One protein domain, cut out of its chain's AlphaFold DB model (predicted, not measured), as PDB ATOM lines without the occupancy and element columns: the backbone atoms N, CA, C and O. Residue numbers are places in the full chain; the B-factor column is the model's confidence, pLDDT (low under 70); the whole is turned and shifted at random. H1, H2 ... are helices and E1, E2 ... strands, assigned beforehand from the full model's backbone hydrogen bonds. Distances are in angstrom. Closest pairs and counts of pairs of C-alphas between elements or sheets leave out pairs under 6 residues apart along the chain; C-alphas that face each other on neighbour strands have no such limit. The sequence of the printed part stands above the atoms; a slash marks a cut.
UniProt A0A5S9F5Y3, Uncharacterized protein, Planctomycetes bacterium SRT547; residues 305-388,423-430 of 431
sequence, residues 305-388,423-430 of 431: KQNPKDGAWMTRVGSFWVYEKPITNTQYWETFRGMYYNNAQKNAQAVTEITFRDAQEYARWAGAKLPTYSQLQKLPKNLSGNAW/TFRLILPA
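AT A GLANCE: This is residues 305 to 388 and 423 to 430 of the 431 residues of an uncharacterized protein of Planctomycetes bacterium SRT547 (UniProt A0A5S9F5Y3). A small sheet of three short strands, E1, E2 and E3, has four helices and the loops that join them set around it: H1 and H2 lie toward one end of the longest axis, while H4 and the loop residues 379 to 388 lie toward the other end. H3 lies off the E3 side of the sheet, not over it. The printed part has 92 residues with four named helices and three named strands, in the order E1 E2 H1 H2 H3 H4 E3; the sheet order is E1 - E2 - E3, all antiparallel. The class is mixed, helices and strands, with under half of the residues in named elements. The whole is compact, with a radius of gyration of the C-alphas of 13.3 A and spans of 37 by 26 by 24 A.

IN THESE COORDINATES: Find C-alpha 313 at (86.747, 250.027, 264.654); from there E1, residues 313 to 317, runs 13.1 A. E2 is residues 320 to 323, 10.4 A long, and E3 is residues 427 to 429, ending at C-alpha 429 at (98.252, 259.020, 260.770). H3, residues 356 to 365, begins at C-alpha 356 at (104.362, 251.611, 278.026) and is 14.4 A long. H1 is residues 329 to 337, 10.5 A; H2 is residues 344 to 347; H4 is residues 373 to 378, 8.8 A.

HOW THE PARTS SIT: Start at the hairpin of E1 and E2, antiparallel at 144 degrees, where N 315 and O 322 are 2.8 A apart, within hydrogen-bond range. E3 is antiparallel to E2 at 152 degrees, with N 428 and O 321 at 2.9 A. Look before E1 for residues 305 to 306, which pair antiparallel with residues 313 to 314 of E1. H4 is on the sheet but only grazes it, with residues 375 to 378. H3 is not on the sheet, and is only just apart from E3, the closest C-alphas being 8.3 A apart. H1 and H3 only just touch, with 3 pairs of C-alphas within 8 A, the closest those of Phe 336 and Tyr 362 at 6.9 A; their lines stand at 71 degrees, only just about perpendicular. H1 and H2 also only just touch, with 3 such pairs, the closest C-alphas those of Asn 329 and Asn 347 at 4.8 A. Each O i to N i+4 pair is within hydrogen-bond range in H3 and H4, and 4 of 5 are in H1; H2 is too short for such a pair.

THE WHOLE: The two C-alphas farthest apart are those of Gly 338 and Ala 387, 38.9 A. Residues 389 to 422 are not printed, and C-alphas 388 and 423 are 17.3 A apart across the cut. Of the links that are printed whole, none is long. Mean pLDDT of the printed part is 82.4; look for values under 70 at residue 341, residues 381 to 388 and residues 423 to 430.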
ATOM      1  N   LYS A 305      85.966 253.409 260.057       93.31
ATOM      2  CA  LYS A 305      86.608 252.332 259.278       93.31
ATOM      3  C   LYS A 305      87.173 251.261 260.210       93.31
ATOM      4  O   LYS A 305      87.495 251.580 261.352       93.31
ATOM      5  N   GLN A 306      87.350 250.032 259.734       92.25
ATOM      6  CA  GLN A 306      88.079 248.996 260.476       92.25
ATOM      7  C   GLN A 306      89.582 249.058 260.176       92.25
ATOM      8  O   GLN A 306      89.986 249.371 259.051       92.25
ATOM      9  N   ASN A 307      90.426 248.775 261.171       87.81
ATOM     10  CA  ASN A 307      91.851 248.563 260.940       87.81
ATOM     11  C   ASN A 307      92.060 247.166 260.319       87.81
ATOM     12  O   ASN A 307      91.627 246.174 260.904       87.81
ATOM     13  N   PRO A 308      92.747 247.059 259.165       87.38
ATOM     14  CA  PRO A 308      92.934 245.784 258.473       87.38
ATOM     15  C   PRO A 308      93.753 244.741 259.249       87.38
ATOM     16  O   PRO A 308      93.761 243.585 258.849       87.38
ATOM     17  N   LYS A 309      94.485 245.125 260.307       86.69
ATOM     18  CA  LYS A 309      95.364 244.200 261.047       86.69
ATOM     19  C   LYS A 309      94.709 243.513 262.239       86.69
ATOM     20  O   LYS A 309      95.001 242.352 262.484       86.69
ATOM     21  N   ASP A 310      93.883 244.232 262.990       86.12
ATOM     22  CA  ASP A 310      93.281 243.751 264.243       86.12
ATOM     23  C   ASP A 310      91.742 243.808 264.231       86.12
ATOM     24  O   ASP A 310      91.101 243.506 265.239       86.12
ATOM     25  N   GLY A 311      91.144 244.229 263.108       89.25
ATOM     26  CA  GLY A 311      89.696 244.351 262.933       89.25
ATOM     27  C   GLY A 311      89.047 245.450 263.781       89.25
ATOM     28  O   GLY A 311      87.821 245.565 263.796       89.25
ATOM     29  N   ALA A 312      89.824 246.266 264.499       89.50
ATOM     30  CA  ALA A 312      89.277 247.260 265.414       89.50
ATOM     31  C   ALA A 312      88.580 248.402 264.664       89.50
ATOM     32  O   ALA A 312      89.110 248.943 263.690       89.50
ATOM     33  N   TRP A 313      87.421 248.836 265.163       90.62
ATOM     34  CA  TRP A 313      86.747 250.027 264.654       90.62
ATOM     35  C   TRP A 313      87.489 251.306 265.049       90.62
ATOM     36  O   TRP A 313      87.880 251.516 266.202       90.62
ATOM     37  N   MET A 314      87.655 252.185 264.067       90.12
ATOM     38  CA  MET A 314      88.314 253.472 264.200       90.12
ATOM     39  C   MET A 314      87.396 254.597 263.739       90.12
ATOM     40  O   MET A 314      86.736 254.484 262.707       90.12
ATOM     41  N   THR A 315      87.441 255.719 264.452       89.56
ATOM     42  CA  THR A 315      86.734 256.953 264.098       89.56
ATOM     43  C   THR A 315      87.728 258.054 263.734       89.56
ATOM     44  O   THR A 315      88.783 258.192 264.360       89.56
ATOM     45  N   ARG A 316      87.414 258.845 262.704       91.25
ATOM     46  CA  ARG A 316      88.221 260.009 262.314       91.25
ATOM     47  C   ARG A 316      87.921 261.205 263.224       91.25
ATOM     48  O   ARG A 316      86.785 261.662 263.281       91.25
ATOM     49  N   VAL A 317      88.947 261.745 263.882       85.62
ATOM     50  CA  VAL A 317      88.881 262.972 264.695       85.62
ATOM     51  C   VAL A 317      89.823 264.001 264.069       85.62
ATOM     52  O   VAL A 317      91.046 263.901 264.170       85.62
ATOM     53  N   GLY A 318      89.258 264.969 263.341       87.94
ATOM     54  CA  GLY A 318      90.030 265.940 262.560       87.94
ATOM     55  C   GLY A 318      90.912 265.276 261.491       87.94
ATOM     56  O   GLY A 318      90.422 264.663 260.537       87.94
ATOM     57  N   SER A 319      92.233 265.402 261.643       89.75
ATOM     58  CA  SER A 319      93.235 264.894 260.694       89.75
ATOM     59  C   SER A 319      93.792 263.506 261.031       89.75
ATOM     60  O   SER A 319      94.699 263.038 260.346       89.75
ATOM     61  N   PHE A 320      93.287 262.825 262.063       91.12
ATOM     62  CA  PHE A 320      93.803 261.518 262.478       91.12
ATOM     63  C   PHE A 320      92.687 260.525 262.814       91.12
ATOM     64  O   PHE A 320      91.535 260.897 263.027       91.12
ATOM     65  N   TRP A 321      93.027 259.237 262.821       92.00
ATOM     66  CA  TRP A 321      92.098 258.149 263.139       92.00
ATOM     67  C   TRP A 321      92.394 257.601 264.524       92.00
ATOM     68  O   TRP A 321      93.559 257.340 264.810       92.00
ATOM     69  N   VAL A 322      91.371 257.377 265.349       92.62
ATOM     70  CA  VAL A 322      91.521 256.826 266.704       92.62
ATOM     71  C   VAL A 322      90.645 255.602 266.881       92.62
ATOM     72  O   VAL A 322      89.537 255.548 266.353       92.62
ATOM     73  N   TYR A 323      91.149 254.627 267.626       92.94
ATOM     74  CA  TYR A 323      90.383 253.454 268.026       92.94
ATOM     75  C   TYR A 323      89.189 253.864 268.893       92.94
ATOM     76  O   TYR A 323      89.333 254.648 269.835       92.94
ATOM     77  N   GLU A 324      88.009 253.341 268.570       90.75
ATOM     78  CA  GLU A 324      86.768 253.670 269.279       90.75
ATOM     79  C   GLU A 324      86.764 253.110 270.708       90.75
ATOM     80  O   GLU A 324      86.361 253.794 271.653       90.75
ATOM     81  N   LYS A 325      87.300 251.897 270.877       92.38
ATOM     82  CA  LYS A 325      87.452 251.210 272.164       92.38
ATOM     83  C   LYS A 325      88.936 251.044 272.519       92.38
ATOM     84  O   LYS A 325      89.778 251.045 271.617       92.38
ATOM     85  N   PRO A 326      89.286 250.914 273.812       93.88
ATOM     86  CA  PRO A 326      90.606 250.431 274.207       93.88
ATOM     87  C   PRO A 326      90.904 249.072 273.563       93.88
ATOM     88  O   PRO A 326      89.980 248.308 273.277       93.88
ATOM     89  N   ILE A 327      92.186 248.773 273.359       94.31
ATOM     90  CA  ILE A 327      92.619 247.476 272.824       94.31
ATOM     91  C   ILE A 327      92.164 246.364 273.766       94.31
ATOM     92  O   ILE A 327      92.385 246.458 274.974       94.31
ATOM     93  N   THR A 328      91.523 245.329 273.229       95.00
ATOM     94  CA  THR A 328      91.009 244.218 274.037       95.00
ATOM     95  C   THR A 328      92.065 243.140 274.280       95.00
ATOM     96  O   THR A 328      93.077 243.069 273.577       95.00
ATOM     97  N   ASN A 329      91.833 242.268 275.266       93.31
ATOM     98  CA  ASN A 329      92.709 241.123 275.529       93.31
ATOM     99  C   ASN A 329      92.863 240.212 274.303       93.31
ATOM    100  O   ASN A 329      93.986 239.822 273.998       93.31
ATOM    101  N   THR A 330      91.789 239.941 273.556       92.50
ATOM    102  CA  THR A 330      91.871 239.163 272.305       92.50
ATOM    103  C   THR A 330      92.743 239.855 271.262       92.50
ATOM    104  O   THR A 330      93.629 239.242 270.671       92.50
ATOM    105  N   GLN A 331      92.576 241.165 271.075       91.88
ATOM    106  CA  GLN A 331      93.401 241.912 270.130       91.88
ATOM    107  C   GLN A 331      94.881 241.893 270.526       91.88
ATOM    108  O   GLN A 331      95.740 241.709 269.671       91.88
ATOM    109  N   TYR A 332      95.211 242.055 271.806       93.25
ATOM    110  CA  TYR A 332      96.605 242.108 272.240       93.25
ATOM    111  C   TYR A 332      97.263 240.720 272.358       93.25
ATOM    112  O   TYR A 332      98.354 240.501 271.825       93.25
ATOM    113  N   TRP A 333      96.631 239.768 273.044       89.19
ATOM    114  CA  TRP A 333      97.236 238.464 273.322       89.19
ATOM    115  C   TRP A 333      97.150 237.520 272.127       89.19
ATOM    116  O   TRP A 333      98.181 236.976 271.722       89.19
ATOM    117  N   GLU A 334      95.976 237.385 271.508       83.00
ATOM    118  CA  GLU A 334      95.782 236.409 270.431       83.00
ATOM    119  C   GLU A 334      96.456 236.880 269.141       83.00
ATOM    120  O   GLU A 334      97.272 236.155 268.576       83.00
ATOM    121  N   THR A 335      96.190 238.117 268.701       83.88
ATOM    122  CA  THR A 335      96.674 238.560 267.379       83.88
ATOM    123  C   THR A 335      98.135 239.021 267.373       83.88
ATOM    124  O   THR A 335      98.845 238.779 266.397       83.88
ATOM    125  N   PHE A 336      98.621 239.650 268.452       84.19
ATOM    126  CA  PHE A 336      99.984 240.201 268.493       84.19
ATOM    127  C   PHE A 336     101.001 239.285 269.183       84.19
ATOM    128  O   PHE A 336     102.115 239.127 268.679       84.19
ATOM    129  N   ARG A 337     100.656 238.678 270.327       86.62
ATOM    130  CA  ARG A 337     101.568 237.770 271.050       86.62
ATOM    131  C   ARG A 337     101.449 236.311 270.611       86.62
ATOM    132  O   ARG A 337     102.346 235.538 270.943       86.62
ATOM    133  N   GLY A 338     100.397 235.941 269.877       81.81
ATOM    134  CA  GLY A 338     100.123 234.546 269.523       81.81
ATOM    135  C   GLY A 338      99.804 233.684 270.748       81.81
ATOM    136  O   GLY A 338     100.095 232.492 270.754       81.81
ATOM    137  N   MET A 339      99.273 234.296 271.811       80.94
ATOM    138  CA  MET A 339      98.904 233.633 273.058       80.94
ATOM    139  C   MET A 339      97.386 233.639 273.196       80.94
ATOM    140  O   MET A 339      96.756 234.690 273.142       80.94
ATOM    141  N   TYR A 340      96.801 232.464 273.397       73.81
ATOM    142  CA  TYR A 340      95.361 232.335 273.581       73.81
ATOM    143  C   TYR A 340      94.988 232.505 275.058       73.81
ATOM    144  O   TYR A 340      95.497 231.780 275.916       73.81
ATOM    145  N   TYR A 341      94.103 233.455 275.362       68.00
ATOM    146  CA  TYR A 341      93.532 233.617 276.699       68.00
ATOM    147  C   TYR A 341      92.220 232.823 276.756       68.00
ATOM    148  O   TYR A 341      91.234 233.191 276.126       68.00
ATOM    149  N   ASN A 342      92.192 231.715 277.502       75.25
ATOM    150  CA  ASN A 342      91.055 230.780 277.504       75.25
ATOM    151  C   ASN A 342      89.860 231.254 278.366       75.25
ATOM    152  O   ASN A 342      89.212 230.462 279.041       75.25
ATOM    153  N   ASN A 343      89.595 232.563 278.410       81.44
ATOM    154  CA  ASN A 343      88.481 233.130 279.164       81.44
ATOM    155  C   ASN A 343      87.723 234.147 278.301       81.44
ATOM    156  O   ASN A 343      88.083 235.324 278.236       81.44
ATOM    157  N   ALA A 344      86.636 233.682 277.680       77.75
ATOM    158  CA  ALA A 344      85.810 234.467 276.765       77.75
ATOM    159  C   ALA A 344      85.270 235.772 277.384       77.75
ATOM    160  O   ALA A 344      85.142 236.775 276.684       77.75
ATOM    161  N   GLN A 345      85.012 235.808 278.697       80.19
ATOM    162  CA  GLN A 345      84.565 237.036 279.370       80.19
ATOM    163  C   GLN A 345      85.686 238.080 279.466       80.19
ATOM    164  O   GLN A 345      85.435 239.277 279.326       80.19
ATOM    165  N   LYS A 346      86.938 237.644 279.660       85.44
ATOM    166  CA  LYS A 346      88.101 238.546 279.706       85.44
ATOM    167  C   LYS A 346      88.536 239.013 278.322       85.44
ATOM    168  O   LYS A 346      89.104 240.096 278.205       85.44
ATOM    169  N   ASN A 347      88.237 238.250 277.277       87.94
ATOM    170  CA  ASN A 347      88.625 238.540 275.896       87.94
ATOM    171  C   ASN A 347      88.093 239.883 275.368       87.94
ATOM    172  O   ASN A 347      88.810 240.591 274.656       87.94
ATOM    173  N   ALA A 348      86.887 240.283 275.786       89.25
ATOM    174  CA  ALA A 348      86.277 241.565 275.423       89.25
ATOM    175  C   ALA A 348      86.719 242.752 276.304       89.25
ATOM    176  O   ALA A 348      86.444 243.905 275.964       89.25
ATOM    177  N   GLN A 349      87.392 242.500 277.432       90.88
ATOM    178  CA  GLN A 349      87.867 243.552 278.329       90.88
ATOM    179  C   GLN A 349      89.107 244.243 277.759       90.88
ATOM    180  O   GLN A 349      89.880 243.645 277.003       90.88
ATOM    181  N   ALA A 350      89.305 245.506 278.142       94.50
ATOM    182  CA  ALA A 350      90.522 246.237 277.819       94.50
ATOM    183  C   ALA A 350      91.743 245.495 278.378       94.50
ATOM    184  O   ALA A 350      91.729 245.047 279.527       94.50
ATOM    185  N   VAL A 351      92.799 245.385 277.575       93.44
ATOM    186  CA  VAL A 351      94.058 244.805 278.035       93.44
ATOM    187  C   VAL A 351      94.635 245.671 279.156       93.44
ATOM    188  O   VAL A 351      94.729 246.895 279.040       93.44
ATOM    189  N   THR A 352      94.992 245.031 280.261       93.19
ATOM    190  CA  THR A 352      95.602 245.665 281.436       93.19
ATOM    191  C   THR A 352      97.009 245.109 281.655       93.19
ATOM    192  O   THR A 352      97.440 244.208 280.937       93.19
ATOM    193  N   GLU A 353      97.756 245.697 282.595       92.44
ATOM    194  CA  GLU A 353      99.103 245.239 282.992       92.44
ATOM    195  C   GLU A 353     100.160 245.238 281.870       92.44
ATOM    196  O   GLU A 353     101.181 244.558 281.952       92.44
ATOM    197  N   ILE A 354      99.961 246.050 280.830       92.31
ATOM    198  CA  ILE A 354     100.959 246.249 279.775       92.31
ATOM    199  C   ILE A 354     101.904 247.393 280.132       92.31
ATOM    200  O   ILE A 354     101.488 248.450 280.616       92.31
ATOM    201  N   THR A 355     103.197 247.220 279.860       93.50
ATOM    202  CA  THR A 355     104.144 248.328 280.010       93.50
ATOM    203  C   THR A 355     103.950 249.351 278.887       93.50
ATOM    204  O   THR A 355     103.470 249.031 277.797       93.50
ATOM    205  N   PHE A 356     104.387 250.597 279.092       91.12
ATOM    206  CA  PHE A 356     104.362 251.611 278.026       91.12
ATOM    207  C   PHE A 356     105.125 251.155 276.769       91.12
ATOM    208  O   PHE A 356     104.731 251.450 275.640       91.12
ATOM    209  N   ARG A 357     106.206 250.390 276.964       92.81
ATOM    210  CA  ARG A 357     106.983 249.792 275.877       92.81
ATOM    211  C   ARG A 357     106.160 248.769 275.094       92.81
ATOM    212  O   ARG A 357     106.178 248.808 273.868       92.81
ATOM    213  N   ASP A 358     105.423 247.903 275.780       92.75
ATOM    214  CA  ASP A 358     104.538 246.927 275.138       92.75
ATOM    215  C   ASP A 358     103.442 247.611 274.314       92.75
ATOM    216  O   ASP A 358     103.187 247.228 273.172       92.75
ATOM    217  N   ALA A 359     102.859 248.688 274.848       94.69
ATOM    218  CA  ALA A 359     101.875 249.497 274.135       94.69
ATOM    219  C   ALA A 359     102.461 250.121 272.848       94.69
ATOM    220  O   ALA A 359     101.800 250.146 271.808       94.69
ATOM    221  N   GLN A 360     103.718 250.588 272.880       93.50
ATOM    222  CA  GLN A 360     104.419 251.091 271.689       93.50
ATOM    223  C   GLN A 360     104.717 249.992 270.662       93.50
ATOM    224  O   GLN A 360     104.586 250.228 269.457       93.50
ATOM    225  N   GLU A 361     105.140 248.811 271.117       94.12
ATOM    226  CA  GLU A 361     105.431 247.664 270.253       94.12
ATOM    227  C   GLU A 361     104.156 247.176 269.546       94.12
ATOM    228  O   GLU A 361     104.166 247.031 268.320       94.12
ATOM    229  N   TYR A 362     103.046 247.051 270.281       94.75
ATOM    230  CA  TYR A 362     101.734 246.726 269.718       94.75
ATOM    231  C   TYR A 362     101.268 247.787 268.714       94.75
ATOM    232  O   TYR A 362     100.907 247.454 267.586       94.75
ATOM    233  N   ALA A 363     101.355 249.077 269.067       93.88
ATOM    234  CA  ALA A 363     100.981 250.162 268.161       93.88
ATOM    235  C   ALA A 363     101.755 250.081 266.838       93.88
ATOM    236  O   ALA A 363     101.165 250.146 265.760       93.88
ATOM    237  N   ARG A 364     103.075 249.862 266.907       93.44
ATOM    238  CA  ARG A 364     103.930 249.723 265.724       93.44
ATOM    239  C   ARG A 364     103.541 248.516 264.872       93.44
ATOM    240  O   ARG A 364     103.517 248.633 263.646       93.44
ATOM    241  N   TRP A 365     103.235 247.382 265.503       94.62
ATOM    242  CA  TRP A 365     102.756 246.184 264.814       94.62
ATOM    243  C   TRP A 365     101.422 246.438 264.106       94.62
ATOM    244  O   TRP A 365     101.324 246.163 262.910       94.62
ATOM    245  N   ALA A 366     100.467 247.092 264.772       93.50
ATOM    246  CA  ALA A 366      99.172 247.486 264.213       93.50
ATOM    247  C   ALA A 366      99.274 248.592 263.137       93.50
ATOM    248  O   ALA A 366      98.276 248.985 262.536       93.50
ATOM    249  N   GLY A 367     100.482 249.102 262.855       92.38
ATOM    250  CA  GLY A 367     100.710 250.221 261.935       92.38
ATOM    251  C   GLY A 367     100.294 251.583 262.499       92.38
ATOM    252  O   GLY A 367     100.335 252.572 261.770       92.38
ATOM    253  N   ALA A 368      99.926 251.634 263.779       93.88
ATOM    254  CA  ALA A 368      99.490 252.795 264.537       93.88
ATOM    255  C   ALA A 368     100.621 253.408 265.382       93.88
ATOM    256  O   ALA A 368     101.785 253.000 265.343       93.88
ATOM    257  N   LYS A 369     100.280 254.457 266.128       95.44
ATOM    258  CA  LYS A 369     101.122 255.118 267.126       95.44
ATOM    259  C   LYS A 369     100.297 255.397 268.377       95.44
ATOM    260  O   LYS A 369      99.077 255.530 268.303       95.44
ATOM    261  N   LEU A 370     100.965 255.520 269.519       94.69
ATOM    262  CA  LEU A 370     100.311 256.046 270.714       94.69
ATOM    263  C   LEU A 370      99.931 257.524 270.495       94.69
ATOM    264  O   LEU A 370     100.685 258.251 269.840       94.69
ATOM    265  N   PRO A 371      98.777 257.968 271.014       91.81
ATOM    266  CA  PRO A 371      98.333 259.345 270.927       91.81
ATOM    267  C   PRO A 371      99.283 260.264 271.688       91.81
ATOM    268  O   PRO A 371      99.759 259.937 272.774       91.81
ATOM    269  N   THR A 372      99.518 261.450 271.140       90.62
ATOM    270  CA  THR A 372     100.119 262.543 271.913       90.62
ATOM    271  C   THR A 372      99.106 263.096 272.915       90.62
ATOM    272  O   THR A 372      97.896 263.016 272.694       90.62
ATOM    273  N   TYR A 373      99.584 263.713 273.996       84.88
ATOM    274  CA  TYR A 373      98.713 264.339 274.994       84.88
ATOM    275  C   TYR A 373      97.761 265.379 274.366       84.88
ATOM    276  O   TYR A 373      96.562 265.370 274.633       84.88
ATOM    277  N   SER A 374      98.251 266.192 273.423       83.12
ATOM    278  CA  SER A 374      97.421 267.148 272.675       83.12
ATOM    279  C   SER A 374      96.361 266.476 271.794       83.12
ATOM    280  O   SER A 374      95.285 267.034 271.596       83.12
ATOM    281  N   GLN A 375      96.631 265.284 271.251       85.50
ATOM    282  CA  GLN A 375      95.623 264.511 270.517       85.50
ATOM    283  C   GLN A 375      94.582 263.905 271.460       85.50
ATOM    284  O   GLN A 375      93.408 263.911 271.108       85.50
ATOM    285  N   LEU A 376      94.987 263.440 272.650       84.00
ATOM    286  CA  LEU A 376      94.059 262.962 273.683       84.00
ATOM    287  C   LEU A 376      93.098 264.064 274.131       84.00
ATOM    288  O   LEU A 376      91.907 263.808 274.242       84.00
ATOM    289  N   GLN A 377      93.584 265.293 274.317       82.88
ATOM    290  CA  GLN A 377      92.729 266.433 274.674       82.88
ATOM    291  C   GLN A 377      91.731 266.814 273.570       82.88
ATOM    292  O   GLN A 377      90.660 267.333 273.869       82.88
ATOM    293  N   LYS A 378      92.080 266.564 272.301       83.06
ATOM    294  CA  LYS A 378      91.201 266.791 271.143       83.06
ATOM    295  C   LYS A 378      90.205 265.664 270.911       83.06
ATOM    296  O   LYS A 378      89.305 265.835 270.087       83.06
ATOM    297  N   LEU A 379      90.372 264.512 271.565       79.69
ATOM    298  CA  LEU A 379      89.360 263.476 271.483       79.69
ATOM    299  C   LEU A 379      88.075 264.039 272.072       79.69
ATOM    300  O   LEU A 379      88.109 264.574 273.184       79.69
ATOM    301  N   PRO A 380      86.952 263.950 271.339       72.94
ATOM    302  CA  PRO A 380      85.687 264.336 271.919       72.94
ATOM    303  C   PRO A 380      85.526 263.504 273.191       72.94
ATOM    304  O   PRO A 380      85.776 262.292 273.185       72.94
ATOM    305  N   LYS A 381      85.186 264.182 274.295       67.94
ATOM    306  CA  LYS A 381      85.085 263.573 275.634       67.94
ATOM    307  C   LYS A 381      84.085 262.409 275.668       67.94
ATOM    308  O   LYS A 381      84.081 261.618 276.602       67.94
ATOM    309  N   ASN A 382      83.339 262.235 274.583       58.16
ATOM    310  CA  ASN A 382      82.674 261.024 274.132       58.16
ATOM    311  C   ASN A 382      82.434 261.070 272.612       58.16
ATOM    312  O   ASN A 382      82.134 262.102 272.020       58.16
ATOM    313  N   LEU A 383      82.505 259.909 271.967       52.91
ATOM    314  CA  LEU A 383      82.111 259.738 270.562       52.91
ATOM    315  C   LEU A 383      80.575 259.792 270.367       52.91
ATOM    316  O   LEU A 383      80.105 259.692 269.238       52.91
ATOM    317  N   SER A 384      79.822 259.989 271.460       45.25
ATOM    318  CA  SER A 384      78.352 260.016 271.534       45.25
ATOM    319  C   SER A 384      77.749 261.413 271.780       45.25
ATOM    320  O   SER A 384      76.533 261.523 271.851       45.25
ATOM    321  N   GLY A 385      78.558 262.476 271.914       41.50
ATOM    322  CA  GLY A 385      78.065 263.866 271.887       41.50
ATOM    323  C   GLY A 385      77.619 264.523 273.207       41.50
ATOM    324  O   GLY A 385      77.041 265.601 273.146       41.50
ATOM    325  N   ASN A 386      77.909 263.966 274.388       38.91
ATOM    326  CA  ASN A 386      77.592 264.593 275.692       38.91
ATOM    327  C   ASN A 386      78.840 265.208 276.377       38.91
ATOM    328  O   ASN A 386      79.964 264.840 276.089       38.91
ATOM    329  N   ALA A 387      78.736 266.123 277.339       41.03
ATOM    330  CA  ALA A 387      79.963 266.675 277.945       41.03
ATOM    331  C   ALA A 387      80.761 265.633 278.775       41.03
ATOM    332  O   ALA A 387      81.992 265.672 278.747       41.03
ATOM    333  N   TRP A 388      80.084 264.679 279.437       40.03
ATOM    334  CA  TRP A 388      80.637 263.516 280.160       40.03
ATOM    335  C   TRP A 388      79.534 262.453 280.372       40.03
ATOM    336  O   TRP A 388      78.361 262.814 280.442       40.03
ATOM    337  N   THR A 423      94.378 252.727 280.621       47.50
ATOM    338  CA  THR A 423      93.782 252.267 279.361       47.50
ATOM    339  C   THR A 423      94.272 253.151 278.214       47.50
ATOM    340  O   THR A 423      94.147 254.374 278.246       47.50
ATOM    341  N   PHE A 424      94.854 252.541 277.178       57.28
ATOM    342  CA  PHE A 424      95.398 253.267 276.028       57.28
ATOM    343  C   PHE A 424      94.478 253.136 274.806       57.28
ATOM    344  O   PHE A 424      93.972 252.055 274.501       57.28
ATOM    345  N   ARG A 425      94.299 254.235 274.063       68.62
ATOM    346  CA  ARG A 425      93.744 254.238 272.695       68.62
ATOM    347  C   ARG A 425      94.881 254.465 271.702       68.62
ATOM    348  O   ARG A 425      95.829 255.156 272.047       68.62
ATOM    349  N   LEU A 426      94.805 253.913 270.491       69.94
ATOM    350  CA  LEU A 426      95.824 254.090 269.444       69.94
ATOM    351  C   LEU A 426      95.375 255.081 268.366       69.94
ATOM    352  O   LEU A 426      94.179 255.243 268.128       69.94
ATOM    353  N   ILE A 427      96.342 255.708 267.686       66.38
ATOM    354  CA  ILE A 427      96.126 256.652 266.582       66.38
ATOM    355  C   ILE A 427      96.839 256.191 265.307       66.38
ATOM    356  O   ILE A 427      98.033 255.891 265.336       66.38
ATOM    357  N   LEU A 428      96.153 256.218 264.159       50.97
ATOM    358  CA  LEU A 428      96.797 256.132 262.841       50.97
ATOM    359  C   LEU A 428      96.964 257.531 262.225       50.97
ATOM    360  O   LEU A 428      96.018 258.329 262.259       50.97
ATOM    361  N   PRO A 429      98.122 257.831 261.605       43.19
ATOM    362  CA  PRO A 429      98.252 259.020 260.770       43.19
ATOM    363  C   PRO A 429      97.320 258.910 259.553       43.19
ATOM    364  O   PRO A 429      97.196 257.833 258.963       43.19
ATOM    365  N   ALA A 430      96.664 260.009 259.168       43.09
ATOM    366  CA  ALA A 430      96.039 260.088 257.853       43.09
ATOM    367  C   ALA A 430      97.139 259.969 256.785       43.09
ATOM    368  O   ALA A 430      98.175 260.628 256.900       43.09
TER     369      ALA A 430